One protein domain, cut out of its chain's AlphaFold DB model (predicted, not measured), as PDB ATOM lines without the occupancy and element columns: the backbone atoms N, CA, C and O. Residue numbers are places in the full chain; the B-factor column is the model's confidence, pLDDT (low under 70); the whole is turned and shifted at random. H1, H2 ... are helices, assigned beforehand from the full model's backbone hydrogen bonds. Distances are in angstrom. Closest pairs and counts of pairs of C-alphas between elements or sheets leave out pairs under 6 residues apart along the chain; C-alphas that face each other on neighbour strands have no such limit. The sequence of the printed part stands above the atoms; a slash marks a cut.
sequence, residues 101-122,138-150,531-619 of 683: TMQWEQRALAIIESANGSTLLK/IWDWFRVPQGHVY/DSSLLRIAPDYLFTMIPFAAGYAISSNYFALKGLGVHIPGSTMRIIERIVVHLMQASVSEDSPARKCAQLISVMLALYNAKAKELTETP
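This is residues 101 to 122, 138 to 150 and 531 to 619 of the 683 residues of a protein of Dendrothele bispora (strain CBS 962.96) (UniProt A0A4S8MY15). Three helices, H4, H5 and H6, form an up-and-down bundle, with the long H4 and H6 side by side and the shorter H5 running back between them in the chain. H1 crosses H5 and H6 steeply on the side away from H4, and the short H3 packs on one end of H5. The printed part has 124 residues with six named helices, H1 to H6 in chain order, and no named strand, and its class is all helix. It is compact, with a radius of gyration of the C-alphas of 14.9 A and spans of 45, 33 and 24 A.

H6, the longest, is residues 593 to 617, 36.5 A, from C-alpha 593 at (40.980, -24.627, 12.916) to C-alpha 617 at (39.738, -19.355, -23.137). H4 is residues 542 to 564, 32.7 A; H5 is residues 572 to 586, 20.6 A. H1 is residues 101 to 116, 23.0 A, beginning at (22.014, -22.268, 7.208). H2 is residues 119 to 122 and H3 residues 532 to 535.

H6 touches H4 at a shallow tilt of 5 degrees, the same way; the closest C-alphas, of Pro 547 and Ile 601, are 5.8 A apart. H5 and H6, a helical hairpin, touch at 24 degrees, closest at C-alphas 580 and 598, 4.7 A. H4 and H5, also a hairpin, touch through residues 550 to 554 and 572 to 576, closest at C-alphas 550 and 576, 6.4 A. H1 touches H6 with residues 111 to 116 alone, at a steep tilt of 57 degrees, C-alphas 112 and 602 being closest at 5.0 A. H3 touches H5, closest at C-alphas 532 and 586, 4.7 A. H2 is close to H6 but not clearly touching, with C-alphas 121 and 607 closest at 6.7 A. Each O i to N i+4 pair is within hydrogen-bond range in H1, H5 and H6, and 17 of 19 are in H4; H2 and H3 are too short for such a pair.

The C-alphas farthest apart, of Ile 537 and Pro 619, are 46.9 A apart. Residues 123 to 137 and 151 to 530 are not printed, with C-alpha gaps of 21.3 A and 33.1 A. Of the links printed whole, H1 to H2 is tight and the others are short. Confidence is under 70 at residues 119 to 121 and 144 to 147.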
ATOM      1  N   THR A 101      21.325 -21.666   8.364       76.62
ATOM      2  CA  THR A 101      22.014 -22.268   7.208       76.62
ATOM      3  C   THR A 101      22.277 -21.238   6.108       76.62
ATOM      4  O   THR A 101      23.410 -21.142   5.642       76.62
ATOM      5  N   MET A 102      21.279 -20.423   5.750       81.12
ATOM      6  CA  MET A 102      21.422 -19.350   4.757       81.12
ATOM      7  C   MET A 102      22.485 -18.322   5.159       81.12
ATOM      8  O   MET A 102      23.287 -17.899   4.330       81.12
ATOM      9  N   GLN A 103      22.539 -17.945   6.440       85.25
ATOM     10  CA  GLN A 103      23.567 -17.035   6.950       85.25
ATOM     11  C   GLN A 103      24.980 -17.615   6.777       85.25
ATOM     12  O   GLN A 103      25.908 -16.893   6.406       85.25
ATOM     13  N   TRP A 104      25.160 -18.913   7.028       76.44
ATOM     14  CA  TRP A 104      26.449 -19.581   6.838       76.44
ATOM     15  C   TRP A 104      26.828 -19.725   5.368       76.44
ATOM     16  O   TRP A 104      27.993 -19.523   5.034       76.44
ATOM     17  N   GLU A 105      25.866 -20.011   4.490       79.88
ATOM     18  CA  GLU A 105      26.088 -20.022   3.041       79.88
ATOM     19  C   GLU A 105      26.532 -18.640   2.543       79.88
ATOM     20  O   GLU A 105      27.532 -18.543   1.839       79.88
ATOM     21  N   GLN A 106      25.877 -17.562   2.983       83.94
ATOM     22  CA  GLN A 106      26.283 -16.193   2.645       83.94
ATOM     23  C   GLN A 106      27.693 -15.861   3.145       83.94
ATOM     24  O   GLN A 106      28.477 -15.258   2.417       83.94
ATOM     25  N   ARG A 107      28.051 -16.276   4.367       79.44
ATOM     26  CA  ARG A 107      29.408 -16.081   4.905       79.44
ATOM     27  C   ARG A 107      30.460 -16.883   4.143       79.44
ATOM     28  O   ARG A 107      31.538 -16.364   3.881       79.44
ATOM     29  N   ALA A 108      30.161 -18.129   3.788       74.69
ATOM     30  CA  ALA A 108      31.055 -18.961   2.992       74.69
ATOM     31  C   ALA A 108      31.261 -18.369   1.592       74.69
ATOM     32  O   ALA A 108      32.397 -18.272   1.137       74.69
ATOM     33  N   LEU A 109      30.188 -17.898   0.949       78.88
ATOM     34  CA  LEU A 109      30.270 -17.183  -0.324       78.88
ATOM     35  C   LEU A 109      31.113 -15.916  -0.197       78.88
ATOM     36  O   LEU A 109      32.005 -15.716  -1.009       78.88
ATOM     37  N   ALA A 110      30.921 -15.122   0.859       81.06
ATOM     38  CA  ALA A 110      31.739 -13.940   1.109       81.06
ATOM     39  C   ALA A 110      33.233 -14.279   1.284       81.06
ATOM     40  O   ALA A 110      34.083 -13.517   0.834       81.06
ATOM     41  N   ILE A 111      33.570 -15.422   1.894       77.62
ATOM     42  CA  ILE A 111      34.956 -15.909   2.007       77.62
ATOM     43  C   ILE A 111      35.506 -16.364   0.651       77.62
ATOM     44  O   ILE A 111      36.661 -16.099   0.332       77.62
ATOM     45  N   ILE A 112      34.701 -17.040  -0.168       75.81
ATOM     46  CA  ILE A 112      35.104 -17.439  -1.525       75.81
ATOM     47  C   ILE A 112      35.315 -16.194  -2.402       75.81
ATOM     48  O   ILE A 112      36.295 -16.102  -3.141       75.81
ATOM     49  N   GLU A 113      34.434 -15.203  -2.287       81.75
ATOM     50  CA  GLU A 113      34.558 -13.919  -2.972       81.75
ATOM     51  C   GLU A 113      35.778 -13.131  -2.479       81.75
ATOM     52  O   GLU A 113      36.533 -12.609  -3.302       81.75
ATOM     53  N   SER A 114      36.032 -13.090  -1.166       79.38
ATOM     54  CA  SER A 114      37.215 -12.426  -0.608       79.38
ATOM     55  C   SER A 114      38.510 -13.136  -1.003       79.38
ATOM     56  O   SER A 114      39.512 -12.473  -1.282       79.38
ATOM     57  N   ALA A 115      38.487 -14.465  -1.129       78.00
ATOM     58  CA  ALA A 115      39.615 -15.260  -1.597       78.00
ATOM     59  C   ALA A 115      40.041 -14.890  -3.030       78.00
ATOM     60  O   ALA A 115      41.239 -14.891  -3.317       78.00
ATOM     61  N   ASN A 116      39.113 -14.462  -3.898       78.00
ATOM     62  CA  ASN A 116      39.457 -13.910  -5.218       78.00
ATOM     63  C   ASN A 116      40.277 -12.607  -5.120       78.00
ATOM     64  O   ASN A 116      41.042 -12.276  -6.024       78.00
ATOM     65  N   GLY A 117      40.126 -11.858  -4.026       73.25
ATOM     66  CA  GLY A 117      40.880 -10.637  -3.737       73.25
ATOM     67  C   GLY A 117      42.179 -10.856  -2.954       73.25
ATOM     68  O   GLY A 117      42.937  -9.889  -2.784       73.25
ATOM     69  N   SER A 118      42.434 -12.088  -2.490       75.31
ATOM     70  CA  SER A 118      43.571 -12.439  -1.635       75.31
ATOM     71  C   SER A 118      44.902 -12.050  -2.279       75.31
ATOM     72  O   SER A 118      45.133 -12.239  -3.477       75.31
ATOM     73  N   THR A 119      45.812 -11.520  -1.461       68.94
ATOM     74  CA  THR A 119      47.204 -11.249  -1.842       68.94
ATOM     75  C   THR A 119      47.893 -12.505  -2.358       68.94
ATOM     76  O   THR A 119      48.685 -12.410  -3.293       68.94
ATOM     77  N   LEU A 120      47.545 -13.683  -1.829       66.50
ATOM     78  CA  LEU A 120      48.068 -14.961  -2.302       66.50
ATOM     79  C   LEU A 120      47.707 -15.189  -3.775       66.50
ATOM     80  O   LEU A 120      48.583 -15.537  -4.557       66.50
ATOM     81  N   LEU A 121      46.470 -14.877  -4.178       68.12
ATOM     82  CA  LEU A 121      46.022 -14.996  -5.567       68.12
ATOM     83  C   LEU A 121      46.708 -13.972  -6.489       68.12
ATOM     84  O   LEU A 121      47.163 -14.319  -7.576       68.12
ATOM     85  N   LYS A 122      46.834 -12.718  -6.032       70.25
ATOM     86  CA  LYS A 122      47.465 -11.615  -6.791       70.25
ATOM     87  C   LYS A 122      48.943 -11.845  -7.072       70.25
ATOM     88  O   LYS A 122      49.477 -11.377  -8.072       70.25
ATOM     89  N   ILE A 138      51.749 -32.866  -8.676       77.38
ATOM     90  CA  ILE A 138      50.282 -32.666  -8.634       77.38
ATOM     91  C   ILE A 138      49.886 -31.321  -7.981       77.38
ATOM     92  O   ILE A 138      48.793 -30.807  -8.182       77.38
ATOM     93  N   TRP A 139      50.815 -30.696  -7.265       81.00
ATOM     94  CA  TRP A 139      50.637 -29.440  -6.553       81.00
ATOM     95  C   TRP A 139      51.248 -28.215  -7.250       81.00
ATOM     96  O   TRP A 139      51.136 -27.106  -6.744       81.00
ATOM     97  N   ASP A 140      51.860 -28.370  -8.428       74.75
ATOM     98  CA  ASP A 140      52.625 -27.308  -9.110       74.75
ATOM     99  C   ASP A 140      51.818 -26.070  -9.515       74.75
ATOM    100  O   ASP A 140      52.381 -25.018  -9.848       74.75
ATOM    101  N   TRP A 141      50.497 -26.211  -9.551       75.56
ATOM    102  CA  TRP A 141      49.566 -25.125  -9.831       75.56
ATOM    103  C   TRP A 141      49.384 -24.194  -8.630       75.56
ATOM    104  O   TRP A 141      49.011 -23.038  -8.821       75.56
ATOM    105  N   PHE A 142      49.705 -24.668  -7.424       75.88
ATOM    106  CA  PHE A 142      49.680 -23.895  -6.195       75.88
ATOM    107  C   PHE A 142      51.066 -23.283  -5.955       75.88
ATOM    108  O   PHE A 142      51.985 -23.938  -5.465       75.88
ATOM    109  N   ARG A 143      51.254 -22.017  -6.347       70.00
ATOM    110  CA  ARG A 143      52.501 -21.277  -6.091       70.00
ATOM    111  C   ARG A 143      52.253 -20.182  -5.079       70.00
ATOM    112  O   ARG A 143      51.327 -19.401  -5.246       70.00
ATOM    113  N   VAL A 144      53.098 -20.097  -4.060       65.44
ATOM    114  CA  VAL A 144      53.016 -19.014  -3.077       65.44
ATOM    115  C   VAL A 144      54.024 -17.914  -3.437       65.44
ATOM    116  O   VAL A 144      55.055 -18.196  -4.057       65.44
ATOM    117  N   PRO A 145      53.731 -16.649  -3.096       57.06
ATOM    118  CA  PRO A 145      54.346 -15.443  -3.671       57.06
ATOM    119  C   PRO A 145      55.858 -15.245  -3.562       57.06
ATOM    120  O   PRO A 145      56.379 -14.314  -4.164       57.06
ATOM    121  N   GLN A 146      56.577 -16.048  -2.781       65.31
ATOM    122  CA  GLN A 146      57.919 -15.679  -2.308       65.31
ATOM    123  C   GLN A 146      59.028 -16.639  -2.750       65.31
ATOM    124  O   GLN A 146      60.104 -16.656  -2.166       65.31
ATOM    125  N   GLY A 147      58.780 -17.475  -3.764       67.56
ATOM    126  CA  GLY A 147      59.758 -18.488  -4.181       67.56
ATOM    127  C   GLY A 147      59.977 -19.593  -3.140       67.56
ATOM    128  O   GLY A 147      60.887 -20.401  -3.305       67.56
ATOM    129  N   HIS A 148      59.136 -19.649  -2.102       77.06
ATOM    130  CA  HIS A 148      59.118 -20.743  -1.140       77.06
ATOM    131  C   HIS A 148      58.738 -22.034  -1.867       77.06
ATOM    132  O   HIS A 148      57.679 -22.121  -2.497       77.06
ATOM    133  N   VAL A 149      59.625 -23.024  -1.818       79.56
ATOM    134  CA  VAL A 149      59.372 -24.349  -2.379       79.56
ATOM    135  C   VAL A 149      58.803 -25.201  -1.259       79.56
ATOM    136  O   VAL A 149      59.507 -25.511  -0.305       79.56
ATOM    137  N   TYR A 150      57.527 -25.559  -1.372       85.12
ATOM    138  CA  TYR A 150      56.911 -26.485  -0.431       85.12
ATOM    139  C   TYR A 150      57.363 -27.913  -0.681       85.12
ATOM    140  O   TYR A 150      57.424 -28.371  -1.829       85.12
ATOM    141  N   ASP A 531      28.000 -34.515  12.168       95.44
ATOM    142  CA  ASP A 531      27.383 -33.401  12.870       95.44
ATOM    143  C   ASP A 531      28.408 -32.275  13.077       95.44
ATOM    144  O   ASP A 531      29.424 -32.454  13.754       95.44
ATOM    145  N   SER A 532      28.113 -31.091  12.538       95.06
ATOM    146  CA  SER A 532      28.926 -29.883  12.705       95.06
ATOM    147  C   SER A 532      29.188 -29.512  14.176       95.06
ATOM    148  O   SER A 532      30.246 -28.955  14.490       95.06
ATOM    149  N   SER A 533      28.272 -29.838  15.103       94.19
ATOM    150  CA  SER A 533      28.464 -29.574  16.537       94.19
ATOM    151  C   SER A 533      29.425 -30.551  17.204       94.19
ATOM    152  O   SER A 533      29.976 -30.231  18.252       94.19
ATOM    153  N   LEU A 534      29.638 -31.726  16.615       94.56
ATOM    154  CA  LEU A 534      30.640 -32.691  17.067       94.56
ATOM    155  C   LEU A 534      31.957 -32.523  16.298       94.56
ATOM    156  O   LEU A 534      33.035 -32.732  16.846       94.56
ATOM    157  N   LEU A 535      31.903 -32.069  15.043       95.62
ATOM    158  CA  LEU A 535      33.096 -31.752  14.262       95.62
ATOM    159  C   LEU A 535      33.903 -30.611  14.900       95.62
ATOM    160  O   LEU A 535      35.128 -30.658  14.903       95.62
ATOM    161  N   ARG A 536      33.239 -29.616  15.503       94.38
ATOM    162  CA  ARG A 536      33.912 -28.466  16.142       94.38
ATOM    163  C   ARG A 536      34.819 -28.821  17.326       94.38
ATOM    164  O   ARG A 536      35.695 -28.036  17.672       94.38
ATOM    165  N   ILE A 537      34.586 -29.972  17.958       95.19
ATOM    166  CA  ILE A 537      35.367 -30.476  19.102       95.19
ATOM    167  C   ILE A 537      36.398 -31.529  18.674       95.19
ATOM    168  O   ILE A 537      37.121 -32.067  19.513       95.19
ATOM    169  N   ALA A 538      36.489 -31.820  17.371       96.50
ATOM    170  CA  ALA A 538      37.459 -32.765  16.846       96.50
ATOM    171  C   ALA A 538      38.902 -32.301  17.092       96.50
ATOM    172  O   ALA A 538      39.170 -31.096  17.100       96.50
ATOM    173  N   PRO A 539      39.847 -33.242  17.275       96.31
ATOM    174  CA  PRO A 539      41.262 -32.928  17.344       96.31
ATOM    175  C   PRO A 539      41.726 -32.122  16.137       96.31
ATOM    176  O   PRO A 539      41.367 -32.395  14.988       96.31
ATOM    177  N   ASP A 540      42.594 -31.155  16.394       94.38
ATOM    178  CA  ASP A 540      42.917 -30.133  15.420       94.38
ATOM    179  C   ASP A 540      43.687 -30.683  14.200       94.38
ATOM    180  O   ASP A 540      43.696 -30.049  13.146       94.38
ATOM    181  N   TYR A 541      44.342 -31.849  14.313       94.31
ATOM    182  CA  TYR A 541      45.034 -32.489  13.183       94.31
ATOM    183  C   TYR A 541      44.072 -32.869  12.047       94.31
ATOM    184  O   TYR A 541      44.480 -32.904  10.885       94.31
ATOM    185  N   LEU A 542      42.789 -33.111  12.348       96.44
ATOM    186  CA  LEU A 542      41.772 -33.419  11.341       96.44
ATOM    187  C   LEU A 542      41.612 -32.256  10.354       96.44
ATOM    188  O   LEU A 542      41.442 -32.461   9.153       96.44
ATOM    189  N   PHE A 543      41.745 -31.020  10.836       95.94
ATOM    190  CA  PHE A 543      41.645 -29.824  10.004       95.94
ATOM    191  C   PHE A 543      42.879 -29.585   9.126       95.94
ATOM    192  O   PHE A 543      42.828 -28.715   8.264       95.94
ATOM    193  N   THR A 544      43.952 -30.370   9.271       95.12
ATOM    194  CA  THR A 544      45.044 -30.449   8.281       95.12
ATOM    195  C   THR A 544      44.756 -31.509   7.210       95.12
ATOM    196  O   THR A 544      45.171 -31.365   6.061       95.12
ATOM    197  N   MET A 545      43.987 -32.550   7.545       97.88
ATOM    198  CA  MET A 545      43.597 -33.618   6.614       97.88
ATOM    199  C   MET A 545      42.569 -33.147   5.583       97.88
ATOM    200  O   MET A 545      42.670 -33.476   4.402       97.88
ATOM    201  N   ILE A 546      41.592 -32.349   6.020       98.38
ATOM    202  CA  ILE A 546      40.509 -31.847   5.163       98.38
ATOM    203  C   ILE A 546      41.005 -30.979   3.990       98.38
ATOM    204  O   ILE A 546      40.649 -31.291   2.849       98.38
ATOM    205  N   PRO A 547      41.853 -29.952   4.194       97.50
ATOM    206  CA  PRO A 547      42.375 -29.153   3.095       97.50
ATOM    207  C   PRO A 547      43.335 -29.946   2.209       97.50
ATOM    208  O   PRO A 547      43.372 -29.694   1.010       97.50
ATOM    209  N   PHE A 548      44.057 -30.941   2.743       97.81
ATOM    210  CA  PHE A 548      44.828 -31.859   1.902       97.81
ATOM    211  C   PHE A 548      43.919 -32.640   0.946       97.81
ATOM    212  O   PHE A 548      44.164 -32.645  -0.257       97.81
ATOM    213  N   ALA A 549      42.853 -33.268   1.453       98.44
ATOM    214  CA  ALA A 549      41.931 -34.040   0.623       98.44
ATOM    215  C   ALA A 549      41.223 -33.159  -0.422       98.44
ATOM    216  O   ALA A 549      41.162 -33.524  -1.596       98.44
ATOM    217  N   ALA A 550      40.754 -31.970  -0.022       98.19
ATOM    218  CA  ALA A 550      40.163 -30.993  -0.937       98.19
ATOM    219  C   ALA A 550      41.169 -30.528  -1.997       98.19
ATOM    220  O   ALA A 550      40.877 -30.572  -3.191       98.19
ATOM    221  N   GLY A 551      42.377 -30.156  -1.576       96.38
ATOM    222  CA  GLY A 551      43.458 -29.770  -2.472       96.38
ATOM    223  C   GLY A 551      43.818 -30.882  -3.456       96.38
ATOM    224  O   GLY A 551      44.030 -30.596  -4.634       96.38
ATOM    225  N   TYR A 552      43.827 -32.145  -3.021       96.56
ATOM    226  CA  TYR A 552      44.121 -33.290  -3.882       96.56
ATOM    227  C   TYR A 552      43.044 -33.434  -4.963       96.56
ATOM    228  O   TYR A 552      43.365 -33.502  -6.147       96.56
ATOM    229  N   ALA A 553      41.766 -33.376  -4.578       97.12
ATOM    230  CA  ALA A 553      40.633 -33.463  -5.499       97.12
ATOM    231  C   ALA A 553      40.609 -32.315  -6.531       97.12
ATOM    232  O   ALA A 553      40.366 -32.541  -7.723       97.12
ATOM    233  N   ILE A 554      40.896 -31.082  -6.092       96.19
ATOM    234  CA  ILE A 554      41.039 -29.909  -6.971       96.19
ATOM    235  C   ILE A 554      42.201 -30.114  -7.937       96.19
ATOM    236  O   ILE A 554      42.061 -29.904  -9.143       96.19
ATOM    237  N   SER A 555      43.337 -30.574  -7.419       93.62
ATOM    238  CA  SER A 555      44.526 -30.819  -8.221       93.62
ATOM    239  C   SER A 555      44.262 -31.868  -9.294       93.62
ATOM    240  O   SER A 555      44.553 -31.623 -10.459       93.62
ATOM    241  N   SER A 556      43.645 -33.002  -8.961       93.69
ATOM    242  CA  SER A 556      43.286 -34.026  -9.949       93.69
ATOM    243  C   SER A 556      42.397 -33.467 -11.066       93.69
ATOM    244  O   SER A 556      42.666 -33.717 -12.240       93.69
ATOM    245  N   ASN A 557      41.392 -32.650 -10.722       94.25
ATOM    246  CA  ASN A 557      40.543 -31.965 -11.703       94.25
ATOM    247  C   ASN A 557      41.340 -31.012 -12.597       94.25
ATOM    248  O   ASN A 557      41.154 -30.994 -13.813       94.25
ATOM    249  N   TYR A 558      42.243 -30.229 -12.009       92.62
ATOM    250  CA  TYR A 558      43.114 -29.334 -12.760       92.62
ATOM    251  C   TYR A 558      44.053 -30.095 -13.700       92.62
ATOM    252  O   TYR A 558      44.233 -29.692 -14.845       92.62
ATOM    253  N   PHE A 559      44.628 -31.210 -13.248       89.25
ATOM    254  CA  PHE A 559      45.509 -32.046 -14.060       89.25
ATOM    255  C   PHE A 559      44.777 -32.688 -15.235       89.25
ATOM    256  O   PHE A 559      45.315 -32.691 -16.342       89.25
ATOM    257  N   ALA A 560      43.553 -33.173 -15.027       89.94
ATOM    258  CA  ALA A 560      42.712 -33.660 -16.116       89.94
ATOM    259  C   ALA A 560      42.408 -32.541 -17.124       89.94
ATOM    260  O   ALA A 560      42.619 -32.720 -18.321       89.94
ATOM    261  N   LEU A 561      42.029 -31.351 -16.648       90.44
ATOM    262  CA  LEU A 561      41.731 -30.224 -17.528       90.44
ATOM    263  C   LEU A 561      42.968 -29.757 -18.311       90.44
ATOM    264  O   LEU A 561      42.908 -29.602 -19.525       90.44
ATOM    265  N   LYS A 562      44.112 -29.574 -17.643       87.31
ATOM    266  CA  LYS A 562      45.358 -29.105 -18.271       87.31
ATOM    267  C   LYS A 562      45.983 -30.149 -19.197       87.31
ATOM    268  O   LYS A 562      46.520 -29.786 -20.237       87.31
ATOM    269  N   GLY A 563      45.991 -31.416 -18.785       84.69
ATOM    270  CA  GLY A 563      46.677 -32.492 -19.501       84.69
ATOM    271  C   GLY A 563      45.839 -33.114 -20.613       84.69
ATOM    272  O   GLY A 563      46.367 -33.415 -21.680       84.69
ATOM    273  N   LEU A 564      44.541 -33.298 -20.368       85.31
ATOM    274  CA  LEU A 564      43.631 -34.011 -21.265       85.31
ATOM    275  C   LEU A 564      42.594 -33.092 -21.922       85.31
ATOM    276  O   LEU A 564      41.916 -33.523 -22.848       85.31
ATOM    277  N   GLY A 565      42.445 -31.845 -21.458       87.12
ATOM    278  CA  GLY A 565      41.405 -30.941 -21.953       87.12
ATOM    279  C   GLY A 565      39.995 -31.341 -21.518       87.12
ATOM    280  O   GLY A 565      39.026 -30.859 -22.099       87.12
ATOM    281  N   VAL A 566      39.858 -32.228 -20.523       89.50
ATOM    282  CA  VAL A 566      38.556 -32.729 -20.062       89.50
ATOM    283  C   VAL A 566      38.307 -32.371 -18.605       89.50
ATOM    284  O   VAL A 566      39.199 -32.448 -17.758       89.50
ATOM    285  N   HIS A 567      37.061 -32.023 -18.304       90.25
ATOM    286  CA  HIS A 567      36.584 -31.962 -16.931       90.25
ATOM    287  C   HIS A 567      36.301 -33.378 -16.434       90.25
ATOM    288  O   HIS A 567      35.685 -34.174 -17.145       90.25
ATOM    289  N   ILE A 568      36.721 -33.693 -15.207       90.44
ATOM    290  CA  ILE A 568      36.303 -34.940 -14.566       90.44
ATOM    291  C   ILE A 568      34.806 -34.788 -14.247       90.44
ATOM    292  O   ILE A 568      34.429 -33.841 -13.553       90.44
ATOM    293  N   PRO A 569      33.929 -35.663 -14.767       89.44
ATOM    294  CA  PRO A 569      32.514 -35.618 -14.447       89.44
ATOM    295  C   PRO A 569      32.324 -35.936 -12.964       89.44
ATOM    296  O   PRO A 569      32.969 -36.831 -12.420       89.44
ATOM    297  N   GLY A 570      31.415 -35.222 -12.307       91.25
ATOM    298  CA  GLY A 570      31.119 -35.464 -10.902       91.25
ATOM    299  C   GLY A 570      30.610 -34.232 -10.177       91.25
ATOM    300  O   GLY A 570      30.336 -33.189 -10.768       91.25
ATOM    301  N   SER A 571      30.473 -34.379  -8.862       95.44
ATOM    302  CA  SER A 571      30.059 -33.299  -7.962       95.44
ATOM    303  C   SER A 571      31.217 -32.773  -7.116       95.44
ATOM    304  O   SER A 571      30.967 -32.071  -6.143       95.44
ATOM    305  N   THR A 572      32.472 -33.070  -7.471       96.38
ATOM    306  CA  THR A 572      33.662 -32.759  -6.663       96.38
ATOM    307  C   THR A 572      33.722 -31.294  -6.242       96.38
ATOM    308  O   THR A 572      33.852 -30.999  -5.058       96.38
ATOM    309  N   MET A 573      33.562 -30.361  -7.189       96.19
ATOM    310  CA  MET A 573      33.610 -28.926  -6.882       96.19
ATOM    311  C   MET A 573      32.466 -28.509  -5.949       96.19
ATOM    312  O   MET A 573      32.698 -27.792  -4.981       96.19
ATOM    313  N   ARG A 574      31.257 -29.050  -6.152       96.88
ATOM    314  CA  ARG A 574      30.110 -28.811  -5.257       96.88
ATOM    315  C   ARG A 574      30.315 -29.411  -3.866       96.88
ATOM    316  O   ARG A 574      29.893 -28.815  -2.882       96.88
ATOM    317  N   ILE A 575      30.948 -30.582  -3.769       97.88
ATOM    318  CA  ILE A 575      31.317 -31.205  -2.489       97.88
ATOM    319  C   ILE A 575      32.282 -30.281  -1.741       97.88
ATOM    320  O   ILE A 575      32.078 -30.018  -0.560       97.88
ATOM    321  N   ILE A 576      33.287 -29.736  -2.430       98.00
ATOM    322  CA  ILE A 576      34.261 -28.807  -1.847       98.00
ATOM    323  C   ILE A 576      33.591 -27.505  -1.383       98.00
ATOM    324  O   ILE A 576      33.826 -27.073  -0.257       98.00
ATOM    325  N   GLU A 577      32.709 -26.909  -2.188       96.62
ATOM    326  CA  GLU A 577      31.915 -25.733  -1.787       96.62
ATOM    327  C   GLU A 577      31.081 -26.017  -0.529       96.62
ATOM    328  O   GLU A 577      31.063 -25.227   0.417       96.62
ATOM    329  N   ARG A 578      30.426 -27.185  -0.474       97.88
ATOM    330  CA  ARG A 578      29.662 -27.618   0.703       97.88
ATOM    331  C   ARG A 578      30.552 -27.840   1.921       97.88
ATOM    332  O   ARG A 578      30.125 -27.515   3.024       97.88
ATOM    333  N   ILE A 579      31.776 -28.335   1.737       98.44
ATOM    334  CA  ILE A 579      32.758 -28.489   2.817       98.44
ATOM    335  C   ILE A 579      33.114 -27.134   3.419       98.44
ATOM    336  O   ILE A 579      33.136 -27.018   4.640       98.44
ATOM    337  N   VAL A 580      33.324 -26.099   2.601       97.75
ATOM    338  CA  VAL A 580      33.577 -24.738   3.105       97.75
ATOM    339  C   VAL A 580      32.422 -24.280   3.999       97.75
ATOM    340  O   VAL A 580      32.657 -23.859   5.130       97.75
ATOM    341  N   VAL A 581      31.171 -24.422   3.543       96.94
ATOM    342  CA  VAL A 581      29.982 -24.065   4.341       96.94
ATOM    343  C   VAL A 581      29.924 -24.868   5.645       96.94
ATOM    344  O   VAL A 581      29.696 -24.300   6.713       96.94
ATOM    345  N   HIS A 582      30.152 -26.179   5.577       97.38
ATOM    346  CA  HIS A 582      30.079 -27.068   6.733       97.38
ATOM    347  C   HIS A 582      31.169 -26.768   7.776       97.38
ATOM    348  O   HIS A 582      30.901 -26.725   8.975       97.38
ATOM    349  N   LEU A 583      32.389 -26.460   7.335       97.38
ATOM    350  CA  LEU A 583      33.478 -26.039   8.215       97.38
ATOM    351  C   LEU A 583      33.212 -24.679   8.865       97.38
ATOM    352  O   LEU A 583      33.551 -24.481  10.030       97.38
ATOM    353  N   MET A 584      32.559 -23.760   8.151       95.88
ATOM    354  CA  MET A 584      32.110 -22.495   8.733       95.88
ATOM    355  C   MET A 584      31.037 -22.705   9.808       95.88
ATOM    356  O   MET A 584      31.056 -22.009  10.816       95.88
ATOM    357  N   GLN A 585      30.152 -23.696   9.656       95.19
ATOM    358  CA  GLN A 585      29.188 -24.087  10.699       95.19
ATOM    359  C   GLN A 585      29.872 -24.739  11.915       95.19
ATOM    360  O   GLN A 585      29.478 -24.518  13.065       95.19
ATOM    361  N   ALA A 586      30.924 -25.524  11.670       95.62
ATOM    362  CA  ALA A 586      31.743 -26.138  12.713       95.62
ATOM    363  C   ALA A 586      32.720 -25.148  13.381       95.62
ATOM    364  O   ALA A 586      33.342 -25.476  14.387       95.62
ATOM    365  N   SER A 587      32.864 -23.928  12.866       93.44
ATOM    366  CA  SER A 587      33.703 -22.900  13.475       93.44
ATOM    367  C   SER A 587      33.113 -22.422  14.806       93.44
ATOM    368  O   SER A 587      31.947 -22.033  14.882       93.44
ATOM    369  N   VAL A 588      33.927 -22.450  15.867       87.75
ATOM    370  CA  VAL A 588      33.558 -21.895  17.185       87.75
ATOM    371  C   VAL A 588      34.013 -20.440  17.327       87.75
ATOM    372  O   VAL A 588      33.371 -19.657  18.016       87.75
ATOM    373  N   SER A 589      35.088 -20.069  16.631       87.56
ATOM    374  CA  SER A 589      35.722 -18.754  16.717       87.56
ATOM    375  C   SER A 589      36.406 -18.338  15.416       87.56
ATOM    376  O   SER A 589      36.635 -19.156  14.520       87.56
ATOM    377  N   GLU A 590      36.785 -17.063  15.310       85.00
ATOM    378  CA  GLU A 590      37.469 -16.515  14.127       85.00
ATOM    379  C   GLU A 590      38.776 -17.228  13.783       85.00
ATOM    380  O   GLU A 590      39.119 -17.418  12.619       85.00
ATOM    381  N   ASP A 591      39.462 -17.682  14.815       84.94
ATOM    382  CA  ASP A 591      40.751 -18.341  14.764       84.94
ATOM    383  C   ASP A 591      40.661 -19.873  14.855       84.94
ATOM    384  O   ASP A 591      41.687 -20.558  14.863       84.94
ATOM    385  N   SER A 592      39.442 -20.418  14.894       90.38
ATOM    386  CA  SER A 592      39.206 -21.859  14.966       90.38
ATOM    387  C   SER A 592      39.822 -22.609  13.772       90.38
ATOM    388  O   SER A 592      39.698 -22.156  12.628       90.38
ATOM    389  N   PRO A 593      40.410 -23.801  13.987       92.44
ATOM    390  CA  PRO A 593      40.980 -24.627  12.916       92.44
ATOM    391  C   PRO A 593      40.013 -24.901  11.753       92.44
ATOM    392  O   PRO A 593      40.428 -24.908  10.595       92.44
ATOM    393  N   ALA A 594      38.717 -25.060  12.045       95.06
ATOM    394  CA  ALA A 594      37.676 -25.260  11.041       95.06
ATOM    395  C   ALA A 594      37.545 -24.059  10.092       95.06
ATOM    396  O   ALA A 594      37.574 -24.235   8.873       95.06
ATOM    397  N   ARG A 595      37.486 -22.831  10.631       93.56
ATOM    398  CA  ARG A 595      37.457 -21.608   9.814       93.56
ATOM    399  C   ARG A 595      38.749 -21.447   9.029       93.56
ATOM    400  O   ARG A 595      38.691 -21.097   7.850       93.56
ATOM    401  N   LYS A 596      39.897 -21.773   9.636       93.12
ATOM    402  CA  LYS A 596      41.176 -21.699   8.927       93.12
ATOM    403  C   LYS A 596      41.243 -22.626   7.716       93.12
ATOM    404  O   LYS A 596      41.642 -22.220   6.625       93.12
ATOM    405  N   CYS A 597      40.775 -23.853   7.901       95.50
ATOM    406  CA  CYS A 597      40.625 -24.833   6.838       95.50
ATOM    407  C   CYS A 597      39.664 -24.344   5.738       95.50
ATOM    408  O   CYS A 597      40.012 -24.385   4.558       95.50
ATOM    409  N   ALA A 598      38.496 -23.807   6.111       96.38
ATOM    410  CA  ALA A 598      37.506 -23.291   5.164       96.38
ATOM    411  C   ALA A 598      38.075 -22.176   4.269       96.38
ATOM    412  O   ALA A 598      37.852 -22.174   3.056       96.38
ATOM    413  N   GLN A 599      38.846 -21.252   4.849       94.00
ATOM    414  CA  GLN A 599      39.497 -20.175   4.105       94.00
ATOM    415  C   GLN A 599      40.555 -20.700   3.131       94.00
ATOM    416  O   GLN A 599      40.533 -20.323   1.959       94.00
ATOM    417  N   LEU A 600      41.432 -21.612   3.566       93.62
ATOM    418  CA  LEU A 600      42.434 -22.204   2.672       93.62
ATOM    419  C   LEU A 600      41.775 -22.923   1.485       93.62
ATOM    420  O   LEU A 600      42.181 -22.724   0.340       93.62
ATOM    421  N   ILE A 601      40.733 -23.719   1.739       96.19
ATOM    422  CA  ILE A 601      39.994 -24.423   0.683       96.19
ATOM    423  C   ILE A 601      39.335 -23.429  -0.280       96.19
ATOM    424  O   ILE A 601      39.368 -23.635  -1.493       96.19
ATOM    425  N   SER A 602      38.791 -22.326   0.235       95.19
ATOM    426  CA  SER A 602      38.199 -21.266  -0.589       95.19
ATOM    427  C   SER A 602      39.233 -20.618  -1.515       95.19
ATOM    428  O   SER A 602      38.954 -20.406  -2.693       95.19
ATOM    429  N   VAL A 603      40.453 -20.380  -1.021       91.12
ATOM    430  CA  VAL A 603      41.580 -19.887  -1.833       91.12
ATOM    431  C   VAL A 603      41.986 -20.902  -2.904       91.12
ATOM    432  O   VAL A 603      42.173 -20.524  -4.062       91.12
ATOM    433  N   MET A 604      42.077 -22.191  -2.559       93.62
ATOM    434  CA  MET A 604      42.360 -23.257  -3.531       93.62
ATOM    435  C   MET A 604      41.298 -23.319  -4.639       93.62
ATOM    436  O   MET A 604      41.645 -23.452  -5.814       93.62
ATOM    437  N   LEU A 605      40.018 -23.184  -4.282       94.69
ATOM    438  CA  LEU A 605      38.901 -23.202  -5.224       94.69
ATOM    439  C   LEU A 605      38.899 -21.968  -6.141       94.69
ATOM    440  O   LEU A 605      38.755 -22.104  -7.357       94.69
ATOM    441  N   ALA A 606      39.117 -20.775  -5.583       91.88
ATOM    442  CA  ALA A 606      39.256 -19.532  -6.341       91.88
ATOM    443  C   ALA A 606      40.386 -19.627  -7.379       91.88
ATOM    444  O   ALA A 606      40.205 -19.295  -8.554       91.88
ATOM    445  N   LEU A 607      41.541 -20.155  -6.962       89.56
ATOM    446  CA  LEU A 607      42.686 -20.358  -7.842       89.56
ATOM    447  C   LEU A 607      42.383 -21.354  -8.965       89.56
ATOM    448  O   LEU A 607      42.703 -21.088 -10.127       89.56
ATOM    449  N   TYR A 608      41.743 -22.478  -8.640       93.06
ATOM    450  CA  TYR A 608      41.305 -23.446  -9.642       93.06
ATOM    451  C   TYR A 608      40.377 -22.808 -10.674       93.06
ATOM    452  O   TYR A 608      40.627 -22.946 -11.868       93.06
ATOM    453  N   ASN A 609      39.359 -22.061 -10.241       93.31
ATOM    454  CA  ASN A 609      38.399 -21.420 -11.140       93.31
ATOM    455  C   ASN A 609      39.073 -20.410 -12.080       93.31
ATOM    456  O   ASN A 609      38.802 -20.411 -13.283       93.31
ATOM    457  N   ALA A 610      39.994 -19.591 -11.560       90.88
ATOM    458  CA  ALA A 610      40.768 -18.655 -12.374       90.88
ATOM    459  C   ALA A 610      41.603 -19.384 -13.442       90.88
ATOM    460  O   ALA A 610      41.608 -18.996 -14.611       90.88
ATOM    461  N   LYS A 611      42.268 -20.479 -13.058       89.00
ATOM    462  CA  LYS A 611      43.111 -21.276 -13.958       89.00
ATOM    463  C   LYS A 611      42.314 -22.105 -14.962       89.00
ATOM    464  O   LYS A 611      42.725 -22.234 -16.110       89.00
ATOM    465  N   ALA A 612      41.177 -22.652 -14.551       91.50
ATOM    466  CA  ALA A 612      40.276 -23.384 -15.427       91.50
ATOM    467  C   ALA A 612      39.722 -22.466 -16.521       91.50
ATOM    468  O   ALA A 612      39.716 -22.854 -17.686       91.50
ATOM    469  N   LYS A 613      39.350 -21.229 -16.167       92.44
ATOM    470  CA  LYS A 613      38.923 -20.202 -17.124       92.44
ATOM    471  C   LYS A 613      40.029 -19.830 -18.120       92.44
ATOM    472  O   LYS A 613      39.776 -19.764 -19.315       92.44
ATOM    473  N   GLU A 614      41.265 -19.654 -17.651       90.44
ATOM    474  CA  GLU A 614      42.422 -19.389 -18.524       90.44
ATOM    475  C   GLU A 614      42.624 -20.514 -19.562       90.44
ATOM    476  O   GLU A 614      42.883 -20.249 -20.737       90.44
ATOM    477  N   LEU A 615      42.468 -21.776 -19.145       88.69
ATOM    478  CA  LEU A 615      42.622 -22.947 -20.014       88.69
ATOM    479  C   LEU A 615      41.472 -23.116 -21.016       88.69
ATOM    480  O   LEU A 615      41.714 -23.583 -22.126       88.69
ATOM    481  N   THR A 616      40.240 -22.746 -20.656       89.25
ATOM    482  CA  THR A 616      39.095 -22.820 -21.579       89.25
ATOM    483  C   THR A 616      39.093 -21.682 -22.598       89.25
ATOM    484  O   THR A 616      38.673 -21.887 -23.734       89.25
ATOM    485  N   GLU A 617      39.604 -20.505 -22.232       91.25
ATOM    486  CA  GLU A 617      39.738 -19.355 -23.137       91.25
ATOM    487  C   GLU A 617      40.935 -19.482 -24.096       91.25
ATOM    488  O   GLU A 617      40.914 -18.910 -25.186       91.25
ATOM    489  N   THR A 618      41.970 -20.246 -23.725       85.50
ATOM    490  CA  THR A 618      43.163 -20.469 -24.557       85.50
ATOM    491  C   THR A 618      43.242 -21.919 -25.051       85.50
ATOM    492  O   THR A 618      43.942 -22.738 -24.453       85.50
ATOM    493  N   PRO A 619      42.563 -22.276 -26.162       70.81
ATOM    494  CA  PRO A 619      42.595 -23.637 -26.688       70.81
ATOM    495  C   PRO A 619      44.027 -24.019 -27.087       70.81
ATOM    496  O   PRO A 619      44.554 -23.598 -28.119       70.81
TER     497      PRO A 619